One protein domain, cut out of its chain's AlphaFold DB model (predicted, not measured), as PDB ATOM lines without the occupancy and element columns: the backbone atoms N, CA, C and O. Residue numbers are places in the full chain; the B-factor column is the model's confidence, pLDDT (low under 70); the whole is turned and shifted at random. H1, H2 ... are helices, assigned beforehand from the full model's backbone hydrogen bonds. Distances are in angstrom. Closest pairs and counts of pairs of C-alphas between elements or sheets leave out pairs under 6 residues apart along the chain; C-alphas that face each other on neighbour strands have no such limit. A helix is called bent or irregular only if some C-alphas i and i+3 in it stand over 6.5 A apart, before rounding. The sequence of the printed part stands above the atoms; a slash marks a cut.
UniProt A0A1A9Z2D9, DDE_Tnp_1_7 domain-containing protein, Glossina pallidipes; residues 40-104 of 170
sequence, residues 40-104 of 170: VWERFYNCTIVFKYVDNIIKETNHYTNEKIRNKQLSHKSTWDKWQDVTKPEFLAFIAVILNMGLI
ATOM      1  N   VAL A  40     120.967  73.192 133.322       53.75
ATOM      2  CA  VAL A  40     121.422  74.413 134.011       53.75
ATOM      3  C   VAL A  40     120.510  75.594 133.672       53.75
ATOM      4  O   VAL A  40     120.198  76.397 134.551       53.75
ATOM      5  N   TRP A  41     120.007  75.655 132.435       47.31
ATOM      6  CA  TRP A  41     119.024  76.655 132.018       47.31
ATOM      7  C   TRP A  41     117.694  76.497 132.768       47.31
ATOM      8  O   TRP A  41     117.213  77.458 133.362       47.31
ATOM      9  N   GLU A  42     117.137  75.288 132.859       51.88
ATOM     10  CA  GLU A  42     115.873  75.047 133.581       51.88
ATOM     11  C   GLU A  42     115.960  75.313 135.097       51.88
ATOM     12  O   GLU A  42     114.958  75.660 135.730       51.88
ATOM     13  N   ARG A  43     117.155  75.207 135.697       52.91
ATOM     14  CA  ARG A  43     117.384  75.554 137.111       52.91
ATOM     15  C   ARG A  43     117.486  77.060 137.352       52.91
ATOM     16  O   ARG A  43     116.999  77.530 138.376       52.91
ATOM     17  N   PHE A  44     118.056  77.820 136.417       53.09
ATOM     18  CA  PHE A  44     118.125  79.285 136.518       53.09
ATOM     19  C   PHE A  44     116.764  79.955 136.266       53.09
ATOM     20  O   PHE A  44     116.391  80.889 136.976       53.09
ATOM     21  N   TYR A  45     115.962  79.418 135.339       52.03
ATOM     22  CA  TYR A  45     114.587  79.870 135.075       52.03
ATOM     23  C   TYR A  45     113.567  79.436 136.145       52.03
ATOM     24  O   TYR A  45     112.378  79.678 135.990       52.03
ATOM     25  N   ASN A  46     114.004  78.837 137.256       54.03
ATOM     26  CA  ASN A  46     113.158  78.525 138.410       54.03
ATOM     27  C   ASN A  46     113.599  79.259 139.685       54.03
ATOM     28  O   ASN A  46     113.203  78.869 140.781       54.03
ATOM     29  N   CYS A  47     114.399  80.329 139.582       56.50
ATOM     30  CA  CYS A  47     114.650  81.225 140.712       56.50
ATOM     31  C   CYS A  47     113.326  81.861 141.177       56.50
ATOM     32  O   CYS A  47     112.924  82.930 140.722       56.50
ATOM     33  N   THR A  48     112.647  81.185 142.103       57.00
ATOM     34  CA  THR A  48     111.290  81.444 142.619       57.00
ATOM     35  C   THR A  48     111.058  82.871 143.119       57.00
ATOM     36  O   THR A  48     109.917  83.324 143.182       57.00
ATOM     37  N   ILE A  49     112.125  83.605 143.430       62.75
ATOM     38  CA  ILE A  49     112.062  84.996 143.885       62.75
ATOM     39  C   ILE A  49     111.829  85.958 142.712       62.75
ATOM     40  O   ILE A  49     110.988  86.844 142.820       62.75
ATOM     41  N   VAL A  50     112.515  85.786 141.578       66.69
ATOM     42  CA  VAL A  50     112.438  86.742 140.457       66.69
ATOM     43  C   VAL A  50     111.099  86.606 139.729       66.69
ATOM     44  O   VAL A  50     110.416  87.603 139.512       66.69
ATOM     45  N   PHE A  51     110.634  85.380 139.464       72.19
ATOM     46  CA  PHE A  51     109.375  85.148 138.739       72.19
ATOM     47  C   PHE A  51     108.140  85.757 139.406       72.19
ATOM     48  O   PHE A  51     107.244  86.212 138.700       72.19
ATOM     49  N   LYS A  52     108.097  85.807 140.744       79.69
ATOM     50  CA  LYS A  52     106.945  86.338 141.487       79.69
ATOM     51  C   LYS A  52     106.735  87.841 141.268       79.69
ATOM     52  O   LYS A  52     105.599  88.304 141.322       79.69
ATOM     53  N   TYR A  53     107.808  88.599 141.050       85.69
ATOM     54  CA  TYR A  53     107.750  90.062 140.964       85.69
ATOM     55  C   TYR A  53     107.937  90.604 139.545       85.69
ATOM     56  O   TYR A  53     107.581  91.754 139.303       85.69
ATOM     57  N   VAL A  54     108.432  89.789 138.607       87.62
ATOM     58  CA  VAL A  54     108.680  90.185 137.208       87.62
ATOM     59  C   VAL A  54     107.457  90.842 136.570       87.62
ATOM     60  O   VAL A  54     107.574  91.939 136.033       87.62
ATOM     61  N   ASP A  55     106.280  90.225 136.673       90.19
ATOM     62  CA  ASP A  55     105.087  90.729 135.981       90.19
ATOM     63  C   ASP A  55     104.622  92.085 136.548       90.19
ATOM     64  O   ASP A  55     104.225  92.972 135.793       90.19
ATOM     65  N   ASN A  56     104.757  92.292 137.864       93.56
ATOM     66  CA  ASN A  56     104.446  93.573 138.503       93.56
ATOM     67  C   ASN A  56     105.452  94.658 138.111       93.56
ATOM     68  O   ASN A  56     105.054  95.772 137.787       93.56
ATOM     69  N   ILE A  57     106.750  94.339 138.101       92.19
ATOM     70  CA  ILE A  57     107.799  95.301 137.735       92.19
ATOM     71  C   ILE A  57     107.634  95.744 136.281       92.19
ATOM     72  O   ILE A  57     107.712  96.937 135.995       92.19
ATOM     73  N   ILE A  58     107.361  94.806 135.369       94.12
ATOM     74  CA  ILE A  58     107.118  95.119 133.957       94.12
ATOM     75  C   ILE A  58     105.896  96.027 133.821       94.12
ATOM     76  O   ILE A  58     105.964  97.054 133.145       94.12
ATOM     77  N   LYS A  59     104.797  95.685 134.503       94.88
ATOM     78  CA  LYS A  59     103.566  96.477 134.478       94.88
ATOM     79  C   LYS A  59     103.809  97.917 134.934       94.88
ATOM     80  O   LYS A  59     103.410  98.839 134.230       94.88
ATOM     81  N   GLU A  60     104.483  98.109 136.065       94.75
ATOM     82  CA  GLU A  60     104.777  99.445 136.597       94.75
ATOM     83  C   GLU A  60     105.769 100.217 135.716       94.75
ATOM     84  O   GLU A  60     105.607 101.417 135.504       94.75
ATOM     85  N   THR A  61     106.761  99.533 135.137       94.38
ATOM     86  CA  THR A  61     107.739 100.152 134.223       94.38
ATOM     87  C   THR A  61     107.048 100.685 132.971       94.38
ATOM     88  O   THR A  61     107.239 101.842 132.594       94.38
ATOM     89  N   ASN A  62     106.190  99.871 132.354       95.12
ATOM     90  CA  ASN A  62     105.431 100.279 131.175       95.12
ATOM     91  C   ASN A  62     104.411 101.364 131.527       95.12
ATOM     92  O   ASN A  62     104.265 102.330 130.781       95.12
ATOM     93  N   HIS A  63     103.746 101.265 132.681       94.12
ATOM     94  CA  HIS A  63     102.840 102.307 133.160       94.12
ATOM     95  C   HIS A  63     103.556 103.659 133.283       94.12
ATOM     96  O   HIS A  63     103.145 104.635 132.651       94.12
ATOM     97  N   TYR A  64     104.674 103.695 134.014       92.94
ATOM     98  CA  TYR A  64     105.475 104.900 134.216       92.94
ATOM     99  C   TYR A  64     105.955 105.507 132.895       92.94
ATOM    100  O   TYR A  64     105.837 106.717 132.678       92.94
ATOM    101  N   THR A  65     106.478 104.685 131.982       89.31
ATOM    102  CA  THR A  65     106.967 105.182 130.693       89.31
ATOM    103  C   THR A  65     105.834 105.749 129.845       89.31
ATOM    104  O   THR A  65     105.960 106.857 129.323       89.31
ATOM    105  N   ASN A  66     104.688 105.068 129.788       90.56
ATOM    106  CA  ASN A  66     103.516 105.551 129.061       90.56
ATOM    107  C   ASN A  66     102.952 106.850 129.652       90.56
ATOM    108  O   ASN A  66     102.484 107.721 128.918       90.56
ATOM    109  N   GLU A  67     103.002 107.042 130.970       91.50
ATOM    110  CA  GLU A  67     102.686 108.336 131.588       91.50
ATOM    111  C   GLU A  67     103.691 109.428 131.209       91.50
ATOM    112  O   GLU A  67     103.300 110.562 130.924       91.50
ATOM    113  N   LYS A  68     104.989 109.116 131.170       89.12
ATOM    114  CA  LYS A  68     106.025 110.085 130.785       89.12
ATOM    115  C   LYS A  68     105.955 110.482 129.315       89.12
ATOM    116  O   LYS A  68     106.188 111.654 129.025       89.12
ATOM    117  N   ILE A  69     105.627 109.550 128.422       88.62
ATOM    118  CA  ILE A  69     105.447 109.809 126.988       88.62
ATOM    119  C   ILE A  69     104.216 110.693 126.765       88.62
ATOM    120  O   ILE A  69     104.317 111.708 126.089       88.62
ATOM    121  N   ARG A  70     103.078 110.378 127.402       86.00
ATOM    122  CA  ARG A  70     101.834 111.162 127.263       86.00
ATOM    123  C   ARG A  70     101.966 112.609 127.735       86.00
ATOM    124  O   ARG A  70     101.376 113.504 127.142       86.00
ATOM    125  N   ASN A  71     102.740 112.842 128.793       86.31
ATOM    126  CA  ASN A  71     102.866 114.159 129.420       86.31
ATOM    127  C   ASN A  71     104.001 115.028 128.847       86.31
ATOM    128  O   ASN A  71     104.203 116.148 129.318       86.31
ATOM    129  N   LYS A  72     104.773 114.541 127.866       82.31
ATOM    130  CA  LYS A  72     105.889 115.285 127.262       82.31
ATOM    131  C   LYS A  72     105.691 115.448 125.761       82.31
ATOM    132  O   LYS A  72     105.331 114.506 125.071       82.31
ATOM    133  N   GLN A  73     106.031 116.623 125.234       81.12
ATOM    134  CA  GLN A  73     106.223 116.777 123.794       81.12
ATOM    135  C   GLN A  73     107.605 116.245 123.420       81.12
ATOM    136  O   GLN A  73     108.630 116.824 123.788       81.12
ATOM    137  N   LEU A  74     107.632 115.094 122.753       80.88
ATOM    138  CA  LEU A  74     108.868 114.434 122.365       80.88
ATOM    139  C   LEU A  74     109.357 114.965 121.020       80.88
ATOM    140  O   LEU A  74     108.598 115.159 120.077       80.88
ATOM    141  N   SER A  75     110.665 115.191 120.935       79.44
ATOM    142  CA  SER A  75     111.326 115.379 119.648       79.44
ATOM    143  C   SER A  75     111.352 114.046 118.903       79.44
ATOM    144  O   SER A  75     111.669 113.024 119.505       79.44
ATOM    145  N   HIS A  76     111.152 114.070 117.586       74.19
ATOM    146  CA  HIS A  76     111.223 112.894 116.704       74.19
ATOM    147  C   HIS A  76     112.603 112.182 116.723       74.19
ATOM    148  O   HIS A  76     112.777 111.072 116.222       74.19
ATOM    149  N   LYS A  77     113.643 112.822 117.283       82.06
ATOM    150  CA  LYS A  77     114.970 112.207 117.496       82.06
ATOM    151  C   LYS A  77     115.125 111.541 118.867       82.06
ATOM    152  O   LYS A  77     116.151 110.920 119.122       82.06
ATOM    153  N   SER A  78     114.151 111.704 119.758       81.81
ATOM    154  CA  SER A  78     114.206 111.194 121.123       81.81
ATOM    155  C   SER A  78     114.104 109.673 121.139       81.81
ATOM    156  O   SER A  78     113.255 109.092 120.471       81.81
ATOM    157  N   THR A  79     114.906 109.019 121.976       80.25
ATOM    158  CA  THR A  79     114.779 107.580 122.255       80.25
ATOM    159  C   THR A  79     113.374 107.216 122.747       80.25
ATOM    160  O   THR A  79     112.877 106.138 122.444       80.25
ATOM    161  N   TRP A  80     112.711 108.142 123.447       81.00
ATOM    162  CA  TRP A  80     111.357 107.964 123.977       81.00
ATOM    163  C   TRP A  80     110.282 107.894 122.887       81.00
ATOM    164  O   TRP A  80     109.243 107.294 123.115       81.00
ATOM    165  N   ASP A  81     110.534 108.482 121.714       79.81
ATOM    166  CA  ASP A  81     109.612 108.450 120.567       79.81
ATOM    167  C   ASP A  81     109.572 107.059 119.909       79.81
ATOM    168  O   ASP A  81     108.579 106.652 119.320       79.81
ATOM    169  N   LYS A  82     110.659 106.291 120.066       85.88
ATOM    170  CA  LYS A  82     110.802 104.915 119.568       85.88
ATOM    171  C   LYS A  82     110.562 103.861 120.646       85.88
ATOM    172  O   LYS A  82     110.797 102.679 120.396       85.88
ATOM    173  N   TRP A  83     110.189 104.283 121.852       87.19
ATOM    174  CA  TRP A  83     110.027 103.376 122.978       87.19
ATOM    175  C   TRP A  83     108.888 102.387 122.716       87.19
ATOM    176  O   TRP A  83     107.828 102.765 122.222       87.19
ATOM    177  N   GLN A  84     109.110 101.126 123.077       89.69
ATOM    178  CA  GLN A  84     108.100 100.073 123.065       89.69
ATOM    179  C   GLN A  84     107.959  99.504 124.473       89.69
ATOM    180  O   GLN A  84     108.914  99.517 125.252       89.69
ATOM    181  N   ASP A  85     106.764  99.026 124.801       93.06
ATOM    182  CA  ASP A  85     106.502  98.407 126.094       93.06
ATOM    183  C   ASP A  85     107.420  97.199 126.310       93.06
ATOM    184  O   ASP A  85     107.554  96.330 125.450       93.06
ATOM    185  N   VAL A  86     108.030  97.140 127.491       93.38
ATOM    186  CA  VAL A  86     108.943  96.072 127.888       93.38
ATOM    187  C   VAL A  86     108.173  94.763 127.969       93.38
ATOM    188  O   VAL A  86     107.164  94.666 128.676       93.38
ATOM    189  N   THR A  87     108.671  93.734 127.291       93.06
ATOM    190  CA  THR A  87     108.105  92.386 127.352       93.06
ATOM    191  C   THR A  87     108.819  91.515 128.389       93.06
ATOM    192  O   THR A  87     109.964  91.751 128.780       93.06
ATOM    193  N   LYS A  88     108.150  90.448 128.840       88.88
ATOM    194  CA  LYS A  88     108.729  89.462 129.768       88.88
ATOM    195  C   LYS A  88     110.057  88.851 129.295       88.88
ATOM    196  O   LYS A  88     110.984  88.824 130.104       88.88
ATOM    197  N   PRO A  89     110.200  88.370 128.043       86.88
ATOM    198  CA  PRO A  89     111.482  87.841 127.581       86.88
ATOM    199  C   PRO A  89     112.582  88.908 127.541       86.88
ATOM    200  O   PRO A  89     113.710  88.605 127.916       86.88
ATOM    201  N   GLU A  90     112.275  90.151 127.164       89.38
ATOM    202  CA  GLU A  90     113.256  91.246 127.157       89.38
ATOM    203  C   GLU A  90     113.716  91.609 128.568       89.38
ATOM    204  O   GLU A  90     114.911  91.770 128.814       89.38
ATOM    205  N   PHE A  91     112.786  91.672 129.523       90.50
ATOM    206  CA  PHE A  91     113.121  91.930 130.919       90.50
ATOM    207  C   PHE A  91     113.989  90.810 131.509       90.50
ATOM    208  O   PHE A  91     114.979  91.078 132.189       90.50
ATOM    209  N   LEU A  92     113.669  89.547 131.218       85.88
ATOM    210  CA  LEU A  92     114.490  88.413 131.648       85.88
ATOM    211  C   LEU A  92     115.870  88.416 130.976       85.88
ATOM    212  O   LEU A  92     116.862  88.128 131.644       85.88
ATOM    213  N   ALA A  93     115.958  88.793 129.697       87.19
ATOM    214  CA  ALA A  93     117.234  88.971 129.010       87.19
ATOM    215  C   ALA A  93     118.076  90.077 129.666       87.19
ATOM    216  O   ALA A  93     119.269  89.886 129.887       87.19
ATOM    217  N   PHE A  94     117.457  91.191 130.062       88.44
ATOM    218  CA  PHE A  94     118.125  92.251 130.816       88.44
ATOM    219  C   PHE A  94     118.680  91.742 132.157       88.44
ATOM    220  O   PHE A  94     119.854  91.954 132.453       88.44
ATOM    221  N   ILE A  95     117.889  90.999 132.940       87.94
ATOM    222  CA  ILE A  95     118.365  90.394 134.197       87.94
ATOM    223  C   ILE A  95     119.519  89.416 133.948       87.94
ATOM    224  O   ILE A  95     120.494  89.420 134.698       87.94
ATOM    225  N   ALA A  96     119.452  88.611 132.886       83.31
ATOM    226  CA  ALA A  96     120.538  87.706 132.518       83.31
ATOM    227  C   ALA A  96     121.840  88.465 132.208       83.31
ATOM    228  O   ALA A  96     122.913  88.030 132.625       83.31
ATOM    229  N   VAL A  97     121.753  89.619 131.539       85.56
ATOM    230  CA  VAL A  97     122.907  90.500 131.298       85.56
ATOM    231  C   VAL A  97     123.467  91.046 132.614       85.56
ATOM    232  O   VAL A  97     124.672  90.965 132.825       85.56
ATOM    233  N   ILE A  98     122.625  91.528 133.534       86.31
ATOM    234  CA  ILE A  98     123.076  92.036 134.844       86.31
ATOM    235  C   ILE A  98     123.754  90.940 135.677       86.31
ATOM    236  O   ILE A  98     124.792  91.178 136.293       86.31
ATOM    237  N   LEU A  99     123.209  89.722 135.671       84.56
ATOM    238  CA  LEU A  99     123.844  88.580 136.329       84.56
ATOM    239  C   LEU A  99     125.195  88.249 135.689       84.56
ATOM    240  O   LEU A  99     126.156  87.993 136.406       84.56
ATOM    241  N   ASN A 100     125.296  88.309 134.359       81.25
ATOM    242  CA  ASN A 100     126.563  88.125 133.655       81.25
ATOM    243  C   ASN A 100     127.597  89.194 134.063       81.25
ATOM    244  O   ASN A 100     128.731  88.846 134.375       81.25
ATOM    245  N   MET A 101     127.195  90.464 134.196       81.44
ATOM    246  CA  MET A 101     128.071  91.534 134.706       81.44
ATOM    247  C   MET A 101     128.566  91.277 136.137       81.44
ATOM    248  O   MET A 101     129.694  91.628 136.472       81.44
ATOM    249  N   GLY A 102     127.736  90.664 136.984       78.94
ATOM    250  CA  GLY A 102     128.128  90.278 138.343       78.94
ATOM    251  C   GLY A 102     129.040  89.050 138.402       78.94
ATOM    252  O   GLY A 102     129.802  88.905 139.350       78.94
ATOM    253  N   LEU A 103     128.973  88.162 137.409       74.56
ATOM    254  CA  LEU A 103     129.834  86.976 137.319       74.56
ATOM    255  C   LEU A 103     131.178  87.277 136.656       74.56
ATOM    256  O   LEU A 103     132.180  86.622 136.932       74.56
ATOM    257  N   ILE A 104     131.187  88.247 135.752       77.06
ATOM    258  CA  ILE A 104     132.335  88.627 134.954       77.06
ATOM    259  C   ILE A 104     132.570  90.105 135.183       77.06
ATOM    260  O   ILE A 104     131.858  90.925 134.615       77.06
TER     261      ILE A 104
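This is residues 40 to 104 of the 170 residues of the protein "DDE_Tnp_1_7 domain-containing protein" of Glossina pallidipes (UniProt A0A1A9Z2D9). One long helix, H2, makes most of the length of a loose, all-helix domain; beyond it the chain turns through residues 71 to 78 and folds back by way of the short H3 to H4, which touches H2 near residues 54 to 58 and points away from it. Residues 97 to 104 stick out at the far end of H4, and the short H1 lies before H2 without touching any helix. The printed part has 65 residues with four named helices, H1, H2, H3 and H4 in that order, and no named strand. The radius of gyration of the C-alphas is 15.0 A, and the outline is elongated, 46 by 26 by 15 A.

Find C-alpha 40 at (121.422, 74.413, 134.011), where H1, residues 40 to 44, begins. H2, residues 48 to 70, starts at C-alpha 48 at (111.290, 81.444, 142.619) and runs 34.8 A. H2 is irregular: C-alphas 52 and 55 are 7.3 A apart, against about 5 A in a regular helix, and it has a kink of 34 degrees near residue 55. Next look for H3, residues 79 to 82, and H4, residues 88 to 103, which runs 22.6 A to C-alpha 103 at (129.834, 86.976, 137.319).

H1 and H2 are apart. H2 and H3 are close but not clearly touching; their closest C-alphas, Ile 69 and Trp 80, are 6.9 A apart. H2 and H4 touch, through residues 54 to 58 and 88 to 91 alone, with the C-alphas of Ile 58 and Lys 88 closest at 7.2 A. They run opposite ways at a steep tilt of 66 degrees. Every O i to N i+4 pair is within hydrogen-bond range in H1 and H4, and 15 of 19 are in H2; H3 is too short for such a pair.

The C-alphas of Val 40 and Gln 73 are the farthest apart, at 46.2 A. The printed part has no cut and no long link. Residues 74 to 79 stand free. Confidence is low, with pLDDT under 70, at residues 40 to 50.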